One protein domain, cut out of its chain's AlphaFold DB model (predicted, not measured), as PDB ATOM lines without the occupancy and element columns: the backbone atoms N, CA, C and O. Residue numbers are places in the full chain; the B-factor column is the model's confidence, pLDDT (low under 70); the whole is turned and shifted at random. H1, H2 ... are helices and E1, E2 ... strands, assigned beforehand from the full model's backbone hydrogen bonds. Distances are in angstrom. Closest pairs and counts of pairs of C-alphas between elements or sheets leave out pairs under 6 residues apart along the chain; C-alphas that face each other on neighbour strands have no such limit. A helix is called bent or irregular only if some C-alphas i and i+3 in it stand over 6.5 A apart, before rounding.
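What this domain is: This is residues 3 to 117 of the 123 residues of an uncharacterized protein of Mycobacteroides abscessus subsp. abscessus (UniProt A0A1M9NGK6). A long hairpin of two strands, E2 and E3, has the helix H3 packed along one face, and the short strand E1 pairs beside the beginning of E2. The helices H1 and H2 make a small helical pair towards one end of the long axis, the short H4 lies at the other end, and residues 62 to 92 are a long stretch with no named element. The printed part has 115 residues, with three named strands and then four named helices in the order E1 E2 E3 H1 H2 H3 H4, and its class is mixed, helices and strands. The antiparallel sheet runs E1 - E2 - E3, and the whole is loose, with a radius of gyration of the C-alphas of 17.3 A, and elongated, spanning 57 by 31 by 28 A.

How they stand to each other: Start at E1, residues 3 to 5, which forms a hairpin with E2, residues 13 to 23; look there for N 4 and O 14, 2.9 A apart and within hydrogen-bond range. E2 forms a second hairpin with E3, residues 26 to 35, at 166 degrees between their directions, where N 19 and O 30 are within hydrogen-bond range at 2.9 A. The three strands make a meander, each the antiparallel neighbour of the one before, and their sheet is only just strongly twisted, with C-alphas up to 4.4 A off its best plane. Next find H1, residues 42 to 53, which with its residues 48 to 52 alone touches H2, residues 58 to 61; their closest C-alphas, of Leu 48 and Met 61, are 6.5 A apart. Both are not on the sheet. H3, residues 93 to 107, is on one face of the sheet, giving two layers, at a height over the sheet of 8.7 A. It lies over E3 and, only just, over E2, with 3 of its C-alphas falling on E2, and it runs along the strands, at 24 degrees to E3 on the local plane. Its closest C-alphas to E3 are those of Pro 93 and Phe 34, 5.1 A apart. H4, residues 112 to 115, only grazes the sheet with its residues 114 to 115. Every O i to N i+4 pair is within hydrogen-bond range in H1, 9 of 11 are in H3, and H2 and H4 are too short for such a pair.

Where its parts are: Find C-alpha 3 at (53.618, -0.073, 77.398), where E1 begins its 7.0 A. E2 runs 31.4 A from C-alpha 13 at (59.638, -1.003, 75.428), and E3 comes back over 28.4 A. H1 is 16.4 A long, H2 5.6 A and H3 21.0 A; H3 is irregular, but only just, with C-alphas 103 and 106 6.51 A apart. H4 is 5.0 A long and ends at C-alpha 115, (33.949, 22.111, 70.882).

The domain as a whole: The two C-alphas farthest apart are those of Gly 55 and Lys 113, 58.0 A. The printed part has no cut, and its one long link, of 31 residues, joins H2 to H3. The mean pLDDT of the printed part is 92.5, and no printed residue is under 70.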
ATOM      1  N   LYS A   3      52.306   0.464  77.763       91.50
ATOM      2  CA  LYS A   3      53.618  -0.073  77.398       91.50
ATOM      3  C   LYS A   3      53.411  -1.070  76.269       91.50
ATOM      4  O   LYS A   3      52.529  -1.919  76.374       91.50
ATOM      5  N   VAL A   4      54.196  -0.961  75.208       91.88
ATOM      6  CA  VAL A   4      54.175  -1.898  74.077       91.88
ATOM      7  C   VAL A   4      55.601  -2.320  73.730       91.88
ATOM      8  O   VAL A   4      56.530  -1.566  74.033       91.88
ATOM      9  N   PRO A   5      55.817  -3.491  73.107       91.38
ATOM     10  CA  PRO A   5      57.140  -3.865  72.622       91.38
ATOM     11  C   PRO A   5      57.650  -2.843  71.603       91.38
ATOM     12  O   PRO A   5      56.862  -2.230  70.875       91.38
ATOM     13  N   LYS A   6      58.968  -2.658  71.529       89.38
ATOM     14  CA  LYS A   6      59.577  -1.911  70.422       89.38
ATOM     15  C   LYS A   6      59.265  -2.591  69.087       89.38
ATOM     16  O   LYS A   6      59.312  -3.811  68.973       89.38
ATOM     17  N   ALA A   7      58.941  -1.787  68.076       83.50
ATOM     18  CA  ALA A   7      58.656  -2.288  66.732       83.50
ATOM     19  C   ALA A   7      59.937  -2.564  65.923       83.50
ATOM     20  O   ALA A   7      59.920  -3.354  64.986       83.50
ATOM     21  N   ASP A   8      61.037  -1.899  66.277       86.25
ATOM     22  CA  ASP A   8      62.315  -1.889  65.563       86.25
ATOM     23  C   ASP A   8      63.387  -2.792  66.199       86.25
ATOM     24  O   ASP A   8      64.497  -2.889  65.679       86.25
ATOM     25  N   ALA A   9      63.082  -3.453  67.319       84.12
ATOM     26  CA  ALA A   9      64.023  -4.292  68.055       84.12
ATOM     27  C   ALA A   9      63.316  -5.487  68.721       84.12
ATOM     28  O   ALA A   9      62.162  -5.360  69.126       84.12
ATOM     29  N   PRO A  10      64.006  -6.632  68.904       81.94
ATOM     30  CA  PRO A  10      63.430  -7.813  69.557       81.94
ATOM     31  C   PRO A  10      63.196  -7.620  71.063       81.94
ATOM     32  O   PRO A  10      62.500  -8.418  71.684       81.94
ATOM     33  N   GLN A  11      63.796  -6.585  71.654       85.38
ATOM     34  CA  GLN A  11      63.729  -6.281  73.077       85.38
ATOM     35  C   GLN A  11      63.549  -4.781  73.311       85.38
ATOM     36  O   GLN A  11      63.917  -3.949  72.476       85.38
ATOM     37  N   GLY A  12      63.016  -4.457  74.485       90.94
ATOM     38  CA  GLY A  12      62.741  -3.096  74.919       90.94
ATOM     39  C   GLY A  12      61.300  -2.661  74.702       90.94
ATOM     40  O   GLY A  12      60.497  -3.314  74.030       90.94
ATOM     41  N   LEU A  13      60.986  -1.524  75.306       94.19
ATOM     42  CA  LEU A  13      59.638  -1.003  75.428       94.19
ATOM     43  C   LEU A  13      59.489   0.358  74.752       94.19
ATOM     44  O   LEU A  13      60.399   1.188  74.701       94.19
ATOM     45  N   THR A  14      58.282   0.596  74.252       95.31
ATOM     46  CA  THR A  14      57.791   1.917  73.880       95.31
ATOM     47  C   THR A  14      56.650   2.293  74.803       95.31
ATOM     48  O   THR A  14      55.680   1.553  74.971       95.31
ATOM     49  N   PHE A  15      56.767   3.469  75.402       95.12
ATOM     50  CA  PHE A  15      55.758   4.031  76.278       95.12
ATOM     51  C   PHE A  15      54.920   5.006  75.463       95.12
ATOM     52  O   PHE A  15      55.454   5.921  74.829       95.12
ATOM     53  N   MET A  16      53.606   4.811  75.477       95.81
ATOM     54  CA  MET A  16      52.669   5.608  74.695       95.81
ATOM     55  C   MET A  16      51.617   6.254  75.589       95.81
ATOM     56  O   MET A  16      51.069   5.626  76.500       95.81
ATOM     57  N   ALA A  17      51.297   7.515  75.323       96.31
ATOM     58  CA  ALA A  17      50.146   8.180  75.914       96.31
ATOM     59  C   ALA A  17      49.332   8.895  74.846       96.31
ATOM     60  O   ALA A  17      49.860   9.363  73.837       96.31
ATOM     61  N   SER A  18      48.043   8.999  75.133       95.81
ATOM     62  CA  SER A  18      47.050   9.552  74.235       95.81
ATOM     63  C   SER A  18      46.160  10.490  75.024       95.81
ATOM     64  O   SER A  18      45.572  10.082  76.026       95.81
ATOM     65  N   ILE A  19      46.056  11.732  74.570       95.44
ATOM     66  CA  ILE A  19      45.100  12.712  75.076       95.44
ATOM     67  C   ILE A  19      43.964  12.750  74.061       95.44
ATOM     68  O   ILE A  19      44.162  13.190  72.929       95.44
ATOM     69  N   VAL A  20      42.798  12.233  74.446       94.31
ATOM     70  CA  VAL A  20      41.643  12.070  73.554       94.31
ATOM     71  C   VAL A  20      40.559  13.066  73.946       94.31
ATOM     72  O   VAL A  20      40.141  13.108  75.100       94.31
ATOM     73  N   VAL A  21      40.083  13.844  72.975       93.50
ATOM     74  CA  VAL A  21      38.920  14.729  73.115       93.50
ATOM     75  C   VAL A  21      37.795  14.180  72.234       93.50
ATOM     76  O   VAL A  21      37.778  14.450  71.029       93.50
ATOM     77  N   PRO A  22      36.874  13.379  72.799       93.75
ATOM     78  CA  PRO A  22      35.799  12.763  72.034       93.75
ATOM     79  C   PRO A  22      34.613  13.721  71.827       93.75
ATOM     80  O   PRO A  22      34.269  14.525  72.696       93.75
ATOM     81  N   ARG A  23      33.959  13.606  70.668       93.25
ATOM     82  CA  ARG A  23      32.685  14.237  70.282       93.25
ATOM     83  C   ARG A  23      31.810  13.194  69.576       93.25
ATOM     84  O   ARG A  23      32.277  12.094  69.304       93.25
ATOM     85  N   ALA A  24      30.547  13.509  69.294       87.19
ATOM     86  CA  ALA A  24      29.557  12.533  68.818       87.19
ATOM     87  C   ALA A  24      30.039  11.613  67.681       87.19
ATOM     88  O   ALA A  24      30.046  10.399  67.846       87.19
ATOM     89  N   HIS A  25      30.473  12.178  66.550       85.44
ATOM     90  CA  HIS A  25      30.902  11.405  65.370       85.44
ATOM     91  C   HIS A  25      32.395  11.555  65.048       85.44
ATOM     92  O   HIS A  25      32.829  11.239  63.946       85.44
ATOM     93  N   SER A  26      33.191  12.106  65.968       91.38
ATOM     94  CA  SER A  26      34.624  12.318  65.741       91.38
ATOM     95  C   SER A  26      35.380  12.470  67.053       91.38
ATOM     96  O   SER A  26      34.799  12.759  68.097       91.38
ATOM     97  N   TYR A  27      36.696  12.313  67.002       94.00
ATOM     98  CA  TYR A  27      37.574  12.599  68.124       94.00
ATOM     99  C   TYR A  27      38.822  13.321  67.624       94.00
ATOM    100  O   TYR A  27      39.247  13.145  66.483       94.00
ATOM    101  N   ALA A  28      39.403  14.138  68.493       94.25
ATOM    102  CA  ALA A  28      40.752  14.644  68.318       94.25
ATOM    103  C   ALA A  28      41.667  13.886  69.278       94.25
ATOM    104  O   ALA A  28      41.288  13.620  70.421       94.25
ATOM    105  N   MET A  29      42.861  13.528  68.819       95.38
ATOM    106  CA  MET A  29      43.818  12.761  69.604       95.38
ATOM    107  C   MET A  29      45.207  13.359  69.437       95.38
ATOM    108  O   MET A  29      45.654  13.601  68.318       95.38
ATOM    109  N   VAL A  30      45.882  13.585  70.558       96.00
ATOM    110  CA  VAL A  30      47.300  13.942  70.589       96.00
ATOM    111  C   VAL A  30      48.047  12.775  71.218       96.00
ATOM    112  O   VAL A  30      47.766  12.403  72.360       96.00
ATOM    113  N   CYS A  31      48.971  12.188  70.462       96.50
ATOM    114  CA  CYS A  31      49.726  11.005  70.866       96.50
ATOM    115  C   CYS A  31      51.193  11.348  71.095       96.50
ATOM    116  O   CYS A  31      51.792  12.081  70.309       96.50
ATOM    117  N   GLY A  32      51.776  10.755  72.130       96.00
ATOM    118  CA  GLY A  32      53.214  10.734  72.359       96.00
ATOM    119  C   GLY A  32      53.683   9.291  72.454       96.00
ATOM    120  O   GLY A  32      53.063   8.495  73.159       96.00
ATOM    121  N   ALA A  33      54.768   8.962  71.756       96.19
ATOM    122  CA  ALA A  33      55.413   7.655  71.811       96.19
ATOM    123  C   ALA A  33      56.909   7.851  72.059       96.19
ATOM    124  O   ALA A  33      57.585   8.553  71.309       96.19
ATOM    125  N   PHE A  34      57.410   7.254  73.136       95.94
ATOM    126  CA  PHE A  34      58.799   7.368  73.561       95.94
ATOM    127  C   PHE A  34      59.346   5.957  73.745       95.94
ATOM    128  O   PHE A  34      58.926   5.231  74.648       95.94
ATOM    129  N   ALA A  35      60.249   5.564  72.852       95.19
ATOM    130  CA  ALA A  35      60.904   4.266  72.884       95.19
ATOM    131  C   ALA A  35      62.174   4.313  73.734       95.19
ATOM    132  O   ALA A  35      62.854   5.341  73.799       95.19
ATOM    133  N   GLU A  36      62.501   3.191  74.367       94.19
ATOM    134  CA  GLU A  36      63.819   2.980  74.953       94.19
ATOM    135  C   GLU A  36      64.926   3.069  73.900       94.19
ATOM    136  O   GLU A  36      64.724   2.796  72.711       94.19
ATOM    137  N   GLY A  37      66.114   3.457  74.362       88.56
ATOM    138  CA  GLY A  37      67.305   3.542  73.532       88.56
ATOM    139  C   GLY A  37      67.875   2.167  73.153       88.56
ATOM    140  O   GLY A  37      67.182   1.149  73.224       88.56
ATOM    141  N   PRO A  38      69.151   2.127  72.734       86.12
ATOM    142  CA  PRO A  38      69.850   0.876  72.433       86.12
ATOM    143  C   PRO A  38      70.023  -0.034  73.656       86.12
ATOM    144  O   PRO A  38      69.995  -1.252  73.523       86.12
ATOM    145  N   VAL A  39      70.188   0.561  74.842       88.06
ATOM    146  CA  VAL A  39      70.230  -0.153  76.122       88.06
ATOM    147  C   VAL A  39      68.860  -0.019  76.785       88.06
ATOM    148  O   VAL A  39      68.377   1.094  76.993       88.06
ATOM    149  N   THR A  40      68.234  -1.155  77.078       91.62
ATOM    150  CA  THR A  40      66.846  -1.274  77.551       91.62
ATOM    151  C   THR A  40      66.805  -1.850  78.963       91.62
ATOM    152  O   THR A  40      67.726  -2.565  79.357       91.62
ATOM    153  N   GLY A  41      65.738  -1.593  79.717       91.00
ATOM    154  CA  GLY A  41      65.510  -2.213  81.025       91.00
ATOM    155  C   GLY A  41      66.401  -1.683  82.153       91.00
ATOM    156  O   GLY A  41      66.465  -2.295  83.217       91.00
ATOM    157  N   ILE A  42      67.120  -0.572  81.936       92.69
ATOM    158  CA  ILE A  42      68.043  -0.007  82.937       92.69
ATOM    159  C   ILE A  42      67.277   0.369  84.205       92.69
ATOM    160  O   ILE A  42      67.703   0.044  85.310       92.69
ATOM    161  N   ARG A  43      66.135   1.044  84.047       94.81
ATOM    162  CA  ARG A  43      65.323   1.507  85.173       94.81
ATOM    163  C   ARG A  43      64.822   0.326  85.996       94.81
ATOM    164  O   ARG A  43      64.932   0.338  87.217       94.81
ATOM    165  N   GLU A  44      64.314  -0.699  85.328       94.56
ATOM    166  CA  GLU A  44      63.822  -1.924  85.941       94.56
ATOM    167  C   GLU A  44      64.921  -2.677  86.682       94.56
ATOM    168  O   GLU A  44      64.720  -3.061  87.832       94.56
ATOM    169  N   ALA A  45      66.083  -2.849  86.050       94.44
ATOM    170  CA  ALA A  45      67.220  -3.535  86.649       94.44
ATOM    171  C   ALA A  45      67.714  -2.814  87.910       94.44
ATOM    172  O   ALA A  45      67.900  -3.452  88.941       94.44
ATOM    173  N   THR A  46      67.857  -1.486  87.860       95.12
ATOM    174  CA  THR A  46      68.308  -0.690  89.010       95.12
ATOM    175  C   THR A  46      67.310  -0.719  90.168       95.12
ATOM    176  O   THR A  46      67.719  -0.834  91.321       95.12
ATOM    177  N   VAL A  47      66.005  -0.629  89.890       95.44
ATOM    178  CA  VAL A  47      64.977  -0.706  90.943       95.44
ATOM    179  C   VAL A  47      64.929  -2.105  91.563       95.44
ATOM    180  O   VAL A  47      64.810  -2.229  92.781       95.44
ATOM    181  N   LEU A  48      65.067  -3.157  90.752       95.06
ATOM    182  CA  LEU A  48      65.139  -4.533  91.243       95.06
ATOM    183  C   LEU A  48      66.377  -4.754  92.122       95.06
ATOM    184  O   LEU A  48      66.258  -5.338  93.196       95.06
ATOM    185  N   GLU A  49      67.546  -4.276  91.694       95.12
ATOM    186  CA  GLU A  49      68.791  -4.367  92.463       95.12
ATOM    187  C   GLU A  49      68.656  -3.695  93.836       95.12
ATOM    188  O   GLU A  49      68.991  -4.300  94.853       95.12
ATOM    189  N   GLU A  50      68.099  -2.484  93.887       93.56
ATOM    190  CA  GLU A  50      67.878  -1.766  95.145       93.56
ATOM    191  C   GLU A  50      66.894  -2.496  96.064       93.56
ATOM    192  O   GLU A  50      67.130  -2.613  97.266       93.56
ATOM    193  N   MET A  51      65.809  -3.034  95.503       93.69
ATOM    194  CA  MET A  51      64.828  -3.796  96.268       93.69
ATOM    195  C   MET A  51      65.450  -5.058  96.883       93.69
ATOM    196  O   MET A  51      65.222  -5.346  98.058       93.69
ATOM    197  N   LEU A  52      66.263  -5.784  96.109       94.50
ATOM    198  CA  LEU A  52      66.985  -6.962  96.588       94.50
ATOM    199  C   LEU A  52      68.017  -6.590  97.661       94.50
ATOM    200  O   LEU A  52      68.120  -7.278  98.675       94.50
ATOM    201  N   ALA A  53      68.743  -5.482  97.480       94.69
ATOM    202  CA  ALA A  53      69.701  -4.976  98.463       94.69
ATOM    203  C   ALA A  53      69.030  -4.570  99.788       94.69
ATOM    204  O   ALA A  53      69.616  -4.742 100.855       94.69
ATOM    205  N   ALA A  54      67.783  -4.095  99.735       93.25
ATOM    206  CA  ALA A  54      66.956  -3.810 100.907       93.25
ATOM    207  C   ALA A  54      66.345  -5.073 101.561       93.25
ATOM    208  O   ALA A  54      65.595  -4.959 102.531       93.25
ATOM    209  N   GLY A  55      66.645  -6.274 101.050       92.62
ATOM    210  CA  GLY A  55      66.124  -7.547 101.556       92.62
ATOM    211  C   GLY A  55      64.710  -7.888 101.076       92.62
ATOM    212  O   GLY A  55      64.101  -8.830 101.587       92.62
ATOM    213  N   GLY A  56      64.171  -7.143 100.108       90.38
ATOM    214  CA  GLY A  56      62.883  -7.436  99.489       90.38
ATOM    215  C   GLY A  56      62.978  -8.625  98.521       90.38
ATOM    216  O   GLY A  56      63.981  -8.772  97.823       90.38
ATOM    217  N   PRO A  57      61.956  -9.493  98.434       91.69
ATOM    218  CA  PRO A  57      61.935 -10.577  97.458       91.69
ATOM    219  C   PRO A  57      61.688 -10.044  96.040       91.69
ATOM    220  O   PRO A  57      60.878  -9.141  95.838       91.69
ATOM    221  N   SER A  58      62.301 -10.669  95.028       89.88
ATOM    222  CA  SER A  58      62.117 -10.298  93.613       89.88
ATOM    223  C   SER A  58      60.657 -10.348  93.148       89.88
ATOM    224  O   SER A  58      60.277  -9.601  92.251       89.88
ATOM    225  N   SER A  59      59.816 -11.171  93.780       89.25
ATOM    226  CA  SER A  59      58.381 -11.265  93.485       89.25
ATOM    227  C   SER A  59      57.614  -9.958  93.708       89.25
ATOM    228  O   SER A  59      56.578  -9.757  93.083       89.25
ATOM    229  N   GLN A  60      58.118  -9.045  94.545       90.62
ATOM    230  CA  GLN A  60      57.496  -7.734  94.759       90.62
ATOM    231  C   GLN A  60      57.682  -6.770  93.582       90.62
ATOM    232  O   GLN A  60      56.991  -5.757  93.517       90.62
ATOM    233  N   MET A  61      58.571  -7.080  92.634       92.44
ATOM    234  CA  MET A  61      58.843  -6.216  91.484       92.44
ATOM    235  C   MET A  61      57.656  -6.132  90.511       92.44
ATOM    236  O   MET A  61      57.479  -5.100  89.863       92.44
ATOM    237  N   TRP A  62      56.824  -7.178  90.429       92.00
ATOM    238  CA  TRP A  62      55.706  -7.286  89.480       92.00
ATOM    239  C   TRP A  62      54.364  -7.532  90.188       92.00
ATOM    240  O   TRP A  62      53.816  -8.633  90.109       92.00
ATOM    241  N   PRO A  63      53.819  -6.537  90.909       91.56
ATOM    242  CA  PRO A  63      52.508  -6.668  91.531       91.56
ATOM    243  C   PRO A  63      51.381  -6.612  90.479       91.56
ATOM    244  O   PRO A  63      51.609  -6.158  89.351       91.56
ATOM    245  N   PRO A  64      50.145  -7.009  90.842       89.69
ATOM    246  CA  PRO A  64      48.972  -6.814  89.993       89.69
ATOM    247  C   PRO A  64      48.816  -5.354  89.550       89.69
ATOM    248  O   PRO A  64      49.137  -4.424  90.293       89.69
ATOM    249  N   HIS A  65      48.311  -5.140  88.334       87.81
ATOM    250  CA  HIS A  65      48.200  -3.795  87.776       87.81
ATOM    251  C   HIS A  65      47.190  -2.945  88.582       87.81
ATOM    252  O   HIS A  65      46.043  -3.362  88.753       87.81
ATOM    253  N   PRO A  66      47.538  -1.715  89.014       87.50
ATOM    254  CA  PRO A  66      46.742  -0.945  89.982       87.50
ATOM    255  C   PRO A  66      45.349  -0.541  89.484       87.50
ATOM    256  O   PRO A  66      44.443  -0.321  90.279       87.50
ATOM    257  N   TYR A  67      45.171  -0.436  88.166       85.00
ATOM    258  CA  TYR A  67      43.888  -0.083  87.541       85.00
ATOM    259  C   TYR A  67      43.168  -1.272  86.894       85.00
ATOM    260  O   TYR A  67      42.063  -1.107  86.387       85.00
ATOM    261  N   ALA A  68      43.813  -2.438  86.836       87.00
ATOM    262  CA  ALA A  68      43.299  -3.617  86.141       87.00
ATOM    263  C   ALA A  68      43.895  -4.889  86.772       87.00
ATOM    264  O   ALA A  68      44.668  -5.584  86.114       87.00
ATOM    265  N   PRO A  69      43.608  -5.158  88.060       87.38
ATOM    266  CA  PRO A  69      44.270  -6.227  88.807       87.38
ATOM    267  C   PRO A  69      43.971  -7.620  88.243       87.38
ATOM    268  O   PRO A  69      44.826  -8.493  88.327       87.38
ATOM    269  N   ASP A  70      42.798  -7.794  87.628       87.50
ATOM    270  CA  ASP A  70      42.344  -9.063  87.047       87.50
ATOM    271  C   ASP A  70      42.793  -9.259  85.589       87.50
ATOM    272  O   ASP A  70      42.460 -10.260  84.955       87.50
ATOM    273  N   LEU A  71      43.506  -8.285  85.016       82.25
ATOM    274  CA  LEU A  71      44.040  -8.399  83.666       82.25
ATOM    275  C   LEU A  71      45.350  -9.187  83.714       82.25
ATOM    276  O   LEU A  71      46.237  -8.855  84.495       82.25
ATOM    277  N   GLU A  72      45.507 -10.157  82.814       78.25
ATOM    278  CA  GLU A  72      46.809 -10.749  82.495       78.25
ATOM    279  C   GLU A  72      47.415 -10.019  81.289       78.25
ATOM    280  O   GLU A  72      47.117 -10.349  80.136       78.25
ATOM    281  N   PRO A  73      48.215  -8.960  81.498       75.56
ATOM    282  CA  PRO A  73      48.786  -8.228  80.386       75.56
ATOM    283  C   PRO A  73      49.954  -9.012  79.777       75.56
ATOM    284  O   PRO A  73      50.793  -9.561  80.486       75.56
ATOM    285  N   GLY A  74      50.089  -8.960  78.448       82.62
ATOM    286  CA  GLY A  74      51.277  -9.489  77.764       82.62
ATOM    287  C   GLY A  74      52.588  -8.800  78.182       82.62
ATOM    288  O   GLY A  74      53.663  -9.355  77.982       82.62
ATOM    289  N   ILE A  75      52.506  -7.604  78.780       87.00
ATOM    290  CA  ILE A  75      53.623  -6.909  79.433       87.00
ATOM    291  C   ILE A  75      53.204  -6.579  80.871       87.00
ATOM    292  O   ILE A  75      52.293  -5.764  81.051       87.00
ATOM    293  N   PRO A  76      53.863  -7.143  81.898       88.56
ATOM    294  CA  PRO A  76      53.462  -6.940  83.282       88.56
ATOM    295  C   PRO A  76      53.671  -5.494  83.736       88.56
ATOM    296  O   PRO A  76      54.569  -4.778  83.274       88.56
ATOM    297  N   TYR A  77      52.840  -5.064  84.682       90.69
ATOM    298  CA  TYR A  77      53.125  -3.884  85.493       90.69
ATOM    299  C   TYR A  77      54.369  -4.144  86.352       90.69
ATOM    300  O   TYR A  77      54.581  -5.275  86.788       90.69
ATOM    301  N   ASN A  78      55.194  -3.124  86.593       92.19
ATOM    302  CA  ASN A  78      56.264  -3.235  87.579       92.19
ATOM    303  C   ASN A  78      56.304  -2.015  88.509       92.19
ATOM    304  O   ASN A  78      55.836  -0.931  88.162       92.19
ATOM    305  N   ILE A  79      56.912  -2.172  89.682       94.50
ATOM    306  CA  ILE A  79      57.064  -1.073  90.653       94.50
ATOM    307  C   ILE A  79      57.980   0.052  90.153       94.50
ATOM    308  O   ILE A  79      57.866   1.193  90.599       94.50
ATOM    309  N   ALA A  80      58.894  -0.245  89.228       94.44
ATOM    310  CA  ALA A  80      59.752   0.748  88.594       94.44
ATOM    311  C   ALA A  80      58.949   1.708  87.698       94.44
ATOM    312  O   ALA A  80      59.379   2.844  87.508       94.44
ATOM    313  N   ASP A  81      57.760   1.329  87.221       93.81
ATOM    314  CA  ASP A  81      56.867   2.201  86.463       93.81
ATOM    315  C   ASP A  81      56.368   3.366  87.320       93.81
ATOM    316  O   ASP A  81      55.944   4.385  86.780       93.81
ATOM    317  N   GLU A  82      56.398   3.271  88.647       93.94
ATOM    318  CA  GLU A  82      55.839   4.290  89.533       93.94
ATOM    319  C   GLU A  82      56.503   5.662  89.366       93.94
ATOM    320  O   GLU A  82      57.699   5.786  89.091       93.94
ATOM    321  N   MET A  83      55.712   6.722  89.554       94.38
ATOM    322  CA  MET A  83      56.169   8.106  89.375       94.38
ATOM    323  C   MET A  83      57.305   8.500  90.321       94.38
ATOM    324  O   MET A  83      58.123   9.334  89.950       94.38
ATOM    325  N   ARG A  84      57.411   7.878  91.504       94.75
ATOM    326  CA  ARG A  84      58.478   8.174  92.479       94.75
ATOM    327  C   ARG A  84      59.894   7.977  91.928       94.75
ATOM    328  O   ARG A  84      60.826   8.594  92.422       94.75
ATOM    329  N   TRP A  85      60.057   7.158  90.888       95.31
ATOM    330  CA  TRP A  85      61.357   6.916  90.262       95.31
ATOM    331  C   TRP A  85      61.709   7.945  89.178       95.31
ATOM    332  O   TRP A  85      62.845   7.987  88.713       95.31
ATOM    333  N   ASP A  86      60.769   8.795  88.760       96.44
ATOM    334  CA  ASP A  86      60.965   9.700  87.624       96.44
ATOM    335  C   ASP A  86      62.078  10.734  87.850       96.44
ATOM    336  O   ASP A  86      62.758  11.124  86.901       96.44
ATOM    337  N   GLU A  87      62.312  11.161  89.092       96.00
ATOM    338  CA  GLU A  87      63.408  12.085  89.417       96.00
ATOM    339  C   GLU A  87      64.785  11.453  89.200       96.00
ATOM    340  O   GLU A  87      65.687  12.107  88.678       96.00
ATOM    341  N   ARG A  88      64.934  10.165  89.530       96.06
ATOM    342  CA  ARG A  88      66.194   9.426  89.375       96.06
ATOM    343  C   ARG A  88      66.471   9.022  87.928       96.06
ATOM    344  O   ARG A  88      67.627   8.858  87.552       96.06
ATOM    345  N   PHE A  89      65.425   8.880  87.115       96.06
ATOM    346  CA  PHE A  89      65.533   8.467  85.716       96.06
ATOM    347  C   PHE A  89      64.995   9.542  84.758       96.06
ATOM    348  O   PHE A  89      64.052   9.282  84.006       96.06
ATOM    349  N   PRO A  90      65.580  10.756  84.737       95.62
ATOM    350  CA  PRO A  90      65.022  11.892  84.008       95.62
ATOM    351  C   PRO A  90      64.936  11.673  82.492       95.62
ATOM    352  O   PRO A  90      64.016  12.194  81.860       95.62
ATOM    353  N   ASP A  91      65.858  10.896  81.924       94.50
ATOM    354  CA  ASP A  91      65.922  10.611  80.488       94.50
ATOM    355  C   ASP A  91      65.169   9.342  80.085       94.50
ATOM    356  O   ASP A  91      65.037   9.040  78.895       94.50
ATOM    357  N   HIS A  92      64.626   8.609  81.060       96.25
ATOM    358  CA  HIS A  92      63.883   7.396  80.779       96.25
ATOM    359  C   HIS A  92      62.617   7.717  79.968       96.25
ATOM    360  O   HIS A  92      61.915   8.690  80.277       96.25
ATOM    361  N   PRO A  93      62.271   6.912  78.945       96.44
ATOM    362  CA  PRO A  93      61.153   7.212  78.053       96.44
ATOM    363  C   PRO A  93      59.821   7.413  78.780       96.44
ATOM    364  O   PRO A  93      59.076   8.328  78.441       96.44
ATOM    365  N   LEU A  94      59.550   6.626  79.827       96.25
ATOM    366  CA  LEU A  94      58.365   6.783  80.678       96.25
ATOM    367  C   LEU A  94      58.297   8.159  81.355       96.25
ATOM    368  O   LEU A  94      57.259   8.822  81.346       96.25
ATOM    369  N   THR A  95      59.418   8.610  81.917       97.25
ATOM    370  CA  THR A  95      59.526   9.911  82.581       97.25
ATOM    371  C   THR A  95      59.365  11.045  81.582       97.25
ATOM    372  O   THR A  95      58.604  11.985  81.817       97.25
ATOM    373  N   ARG A  96      60.023  10.935  80.424       97.56
ATOM    374  CA  ARG A  96      59.892  11.899  79.327       97.56
ATOM    375  C   ARG A  96      58.458  11.976  78.817       97.56
ATOM    376  O   ARG A  96      57.956  13.080  78.634       97.56
ATOM    377  N   LEU A  97      57.784  10.839  78.660       97.81
ATOM    378  CA  LEU A  97      56.382  10.781  78.263       97.81
ATOM    379  C   LEU A  97      55.479  11.476  79.287       97.81
ATOM    380  O   LEU A  97      54.633  12.275  78.899       97.81
ATOM    381  N   ARG A  98      55.666  11.229  80.589       97.12
ATOM    382  CA  ARG A  98      54.893  11.904  81.647       97.12
ATOM    383  C   ARG A  98      55.105  13.412  81.647       97.12
ATOM    384  O   ARG A  98      54.129  14.159  81.693       97.12
ATOM    385  N   ARG A  99      56.356  13.866  81.530       97.25
ATOM    386  CA  ARG A  99      56.687  15.295  81.398       97.25
ATOM    387  C   ARG A  99      56.076  15.896  80.135       97.25
ATOM    388  O   ARG A  99      55.518  16.985  80.192       97.25
ATOM    389  N   TRP A 100      56.129  15.175  79.016       97.62
ATOM    390  CA  TRP A 100      55.508  15.588  77.762       97.62
ATOM    391  C   TRP A 100      53.991  15.724  77.907       97.62
ATOM    392  O   TRP A 100      53.454  16.762  77.539       97.62
ATOM    393  N   VAL A 101      53.299  14.751  78.513       97.25
ATOM    394  CA  VAL A 101      51.855  14.848  78.783       97.25
ATOM    395  C   VAL A 101      51.558  16.064  79.660       97.25
ATOM    396  O   VAL A 101      50.691  16.863  79.309       97.25
ATOM    397  N   ALA A 102      52.283  16.237  80.767       96.69
ATOM    398  CA  ALA A 102      52.085  17.359  81.684       96.69
ATOM    399  C   ALA A 102      52.336  18.723  81.016       96.69
ATOM    400  O   ALA A 102      51.622  19.681  81.300       96.69
ATOM    401  N   GLY A 103      53.312  18.807  80.107       97.19
ATOM    402  CA  GLY A 103      53.635  20.027  79.368       97.19
ATOM    403  C   GLY A 103      52.692  20.314  78.197       97.19
ATOM    404  O   GLY A 103      52.327  21.463  77.980       97.19
ATOM    405  N   VAL A 104      52.269  19.291  77.449       96.19
ATOM    406  CA  VAL A 104      51.431  19.453  76.248       96.19
ATOM    407  C   VAL A 104      49.960  19.623  76.594       96.19
ATOM    408  O   VAL A 104      49.290  20.457  75.997       96.19
ATOM    409  N   THR A 105      49.434  18.885  77.572       96.25
ATOM    410  CA  THR A 105      48.005  18.957  77.926       96.25
ATOM    411  C   THR A 105      47.491  20.392  78.141       96.25
ATOM    412  O   THR A 105      46.485  20.747  77.523       96.25
ATOM    413  N   PRO A 106      48.152  21.265  78.932       96.94
ATOM    414  CA  PRO A 106      47.668  22.629  79.158       96.94
ATOM    415  C   PRO A 106      47.807  23.558  77.941       96.94
ATOM    416  O   PRO A 106      47.186  24.625  77.920       96.94
ATOM    417  N   THR A 107      48.594  23.194  76.922       96.06
ATOM    418  CA  THR A 107      48.745  23.994  75.694       96.06
ATOM    419  C   THR A 107      47.699  23.653  74.638       96.06
ATOM    420  O   THR A 107      47.475  24.448  73.724       96.06
ATOM    421  N   ILE A 108      46.998  22.523  74.777       95.06
ATOM    422  CA  ILE A 108      45.942  22.119  73.849       95.06
ATOM    423  C   ILE A 108      44.820  23.167  73.859       95.06
ATOM    424  O   ILE A 108      44.294  23.567  74.903       95.06
ATOM    425  N   ARG A 109      44.445  23.635  72.665       95.00
ATOM    426  CA  ARG A 109      43.296  24.515  72.435       95.00
ATOM    427  C   ARG A 109      42.351  23.835  71.465       95.00
ATOM    428  O   ARG A 109      42.719  23.512  70.340       95.00
ATOM    429  N   VAL A 110      41.122  23.616  71.915       92.19
ATOM    430  CA  VAL A 110      40.078  23.009  71.095       92.19
ATOM    431  C   VAL A 110      39.395  24.108  70.290       92.19
ATOM    432  O   VAL A 110      38.871  25.063  70.861       92.19
ATOM    433  N   ALA A 111      39.394  23.983  68.962       93.00
ATOM    434  CA  ALA A 111      38.721  24.943  68.096       93.00
ATOM    435  C   ALA A 111      37.221  25.020  68.428       93.00
ATOM    436  O   ALA A 111      36.573  23.988  68.611       93.00
ATOM    437  N   HIS A 112      36.651  26.230  68.431       93.69
ATOM    438  CA  HIS A 112      35.245  26.456  68.799       93.69
ATOM    439  C   HIS A 112      34.274  25.558  68.015       93.69
ATOM    440  O   HIS A 112      33.382  24.949  68.595       93.69
ATOM    441  N   LYS A 113      34.491  25.407  66.700       93.06
ATOM    442  CA  LYS A 113      33.664  24.541  65.842       93.06
ATOM    443  C   LYS A 113      33.670  23.076  66.294       93.06
ATOM    444  O   LYS A 113      32.636  22.428  66.240       93.06
ATOM    445  N   PHE A 114      34.814  22.572  66.759       93.25
ATOM    446  CA  PHE A 114      34.930  21.208  67.274       93.25
ATOM    447  C   PHE A 114      34.322  21.082  68.677       93.25
ATOM    448  O   PHE A 114      33.631  20.111  68.970       93.25
ATOM    449  N   ALA A 115      34.532  22.078  69.542       90.75
ATOM    450  CA  ALA A 115      33.949  22.111  70.882       90.75
ATOM    451  C   ALA A 115      32.409  22.174  70.866       90.75
ATOM    452  O   ALA A 115      31.778  21.648  71.780       90.75
ATOM    453  N   ALA A 116      31.828  22.781  69.826       93.00
ATOM    454  CA  ALA A 116      30.385  22.893  69.618       93.00
ATOM    455  C   ALA A 116      29.722  21.610  69.082       93.00
ATOM    456  O   ALA A 116      28.495  21.548  69.016       93.00
ATOM    457  N   LEU A 117      30.497  20.589  68.691       93.75
ATOM    458  CA  LEU A 117      29.924  19.305  68.293       93.75
ATOM    459  C   LEU A 117      29.187  18.656  69.477       93.75
ATOM    460  O   LEU A 117      29.623  18.814  70.628       93.75
TER     461      LEU A 117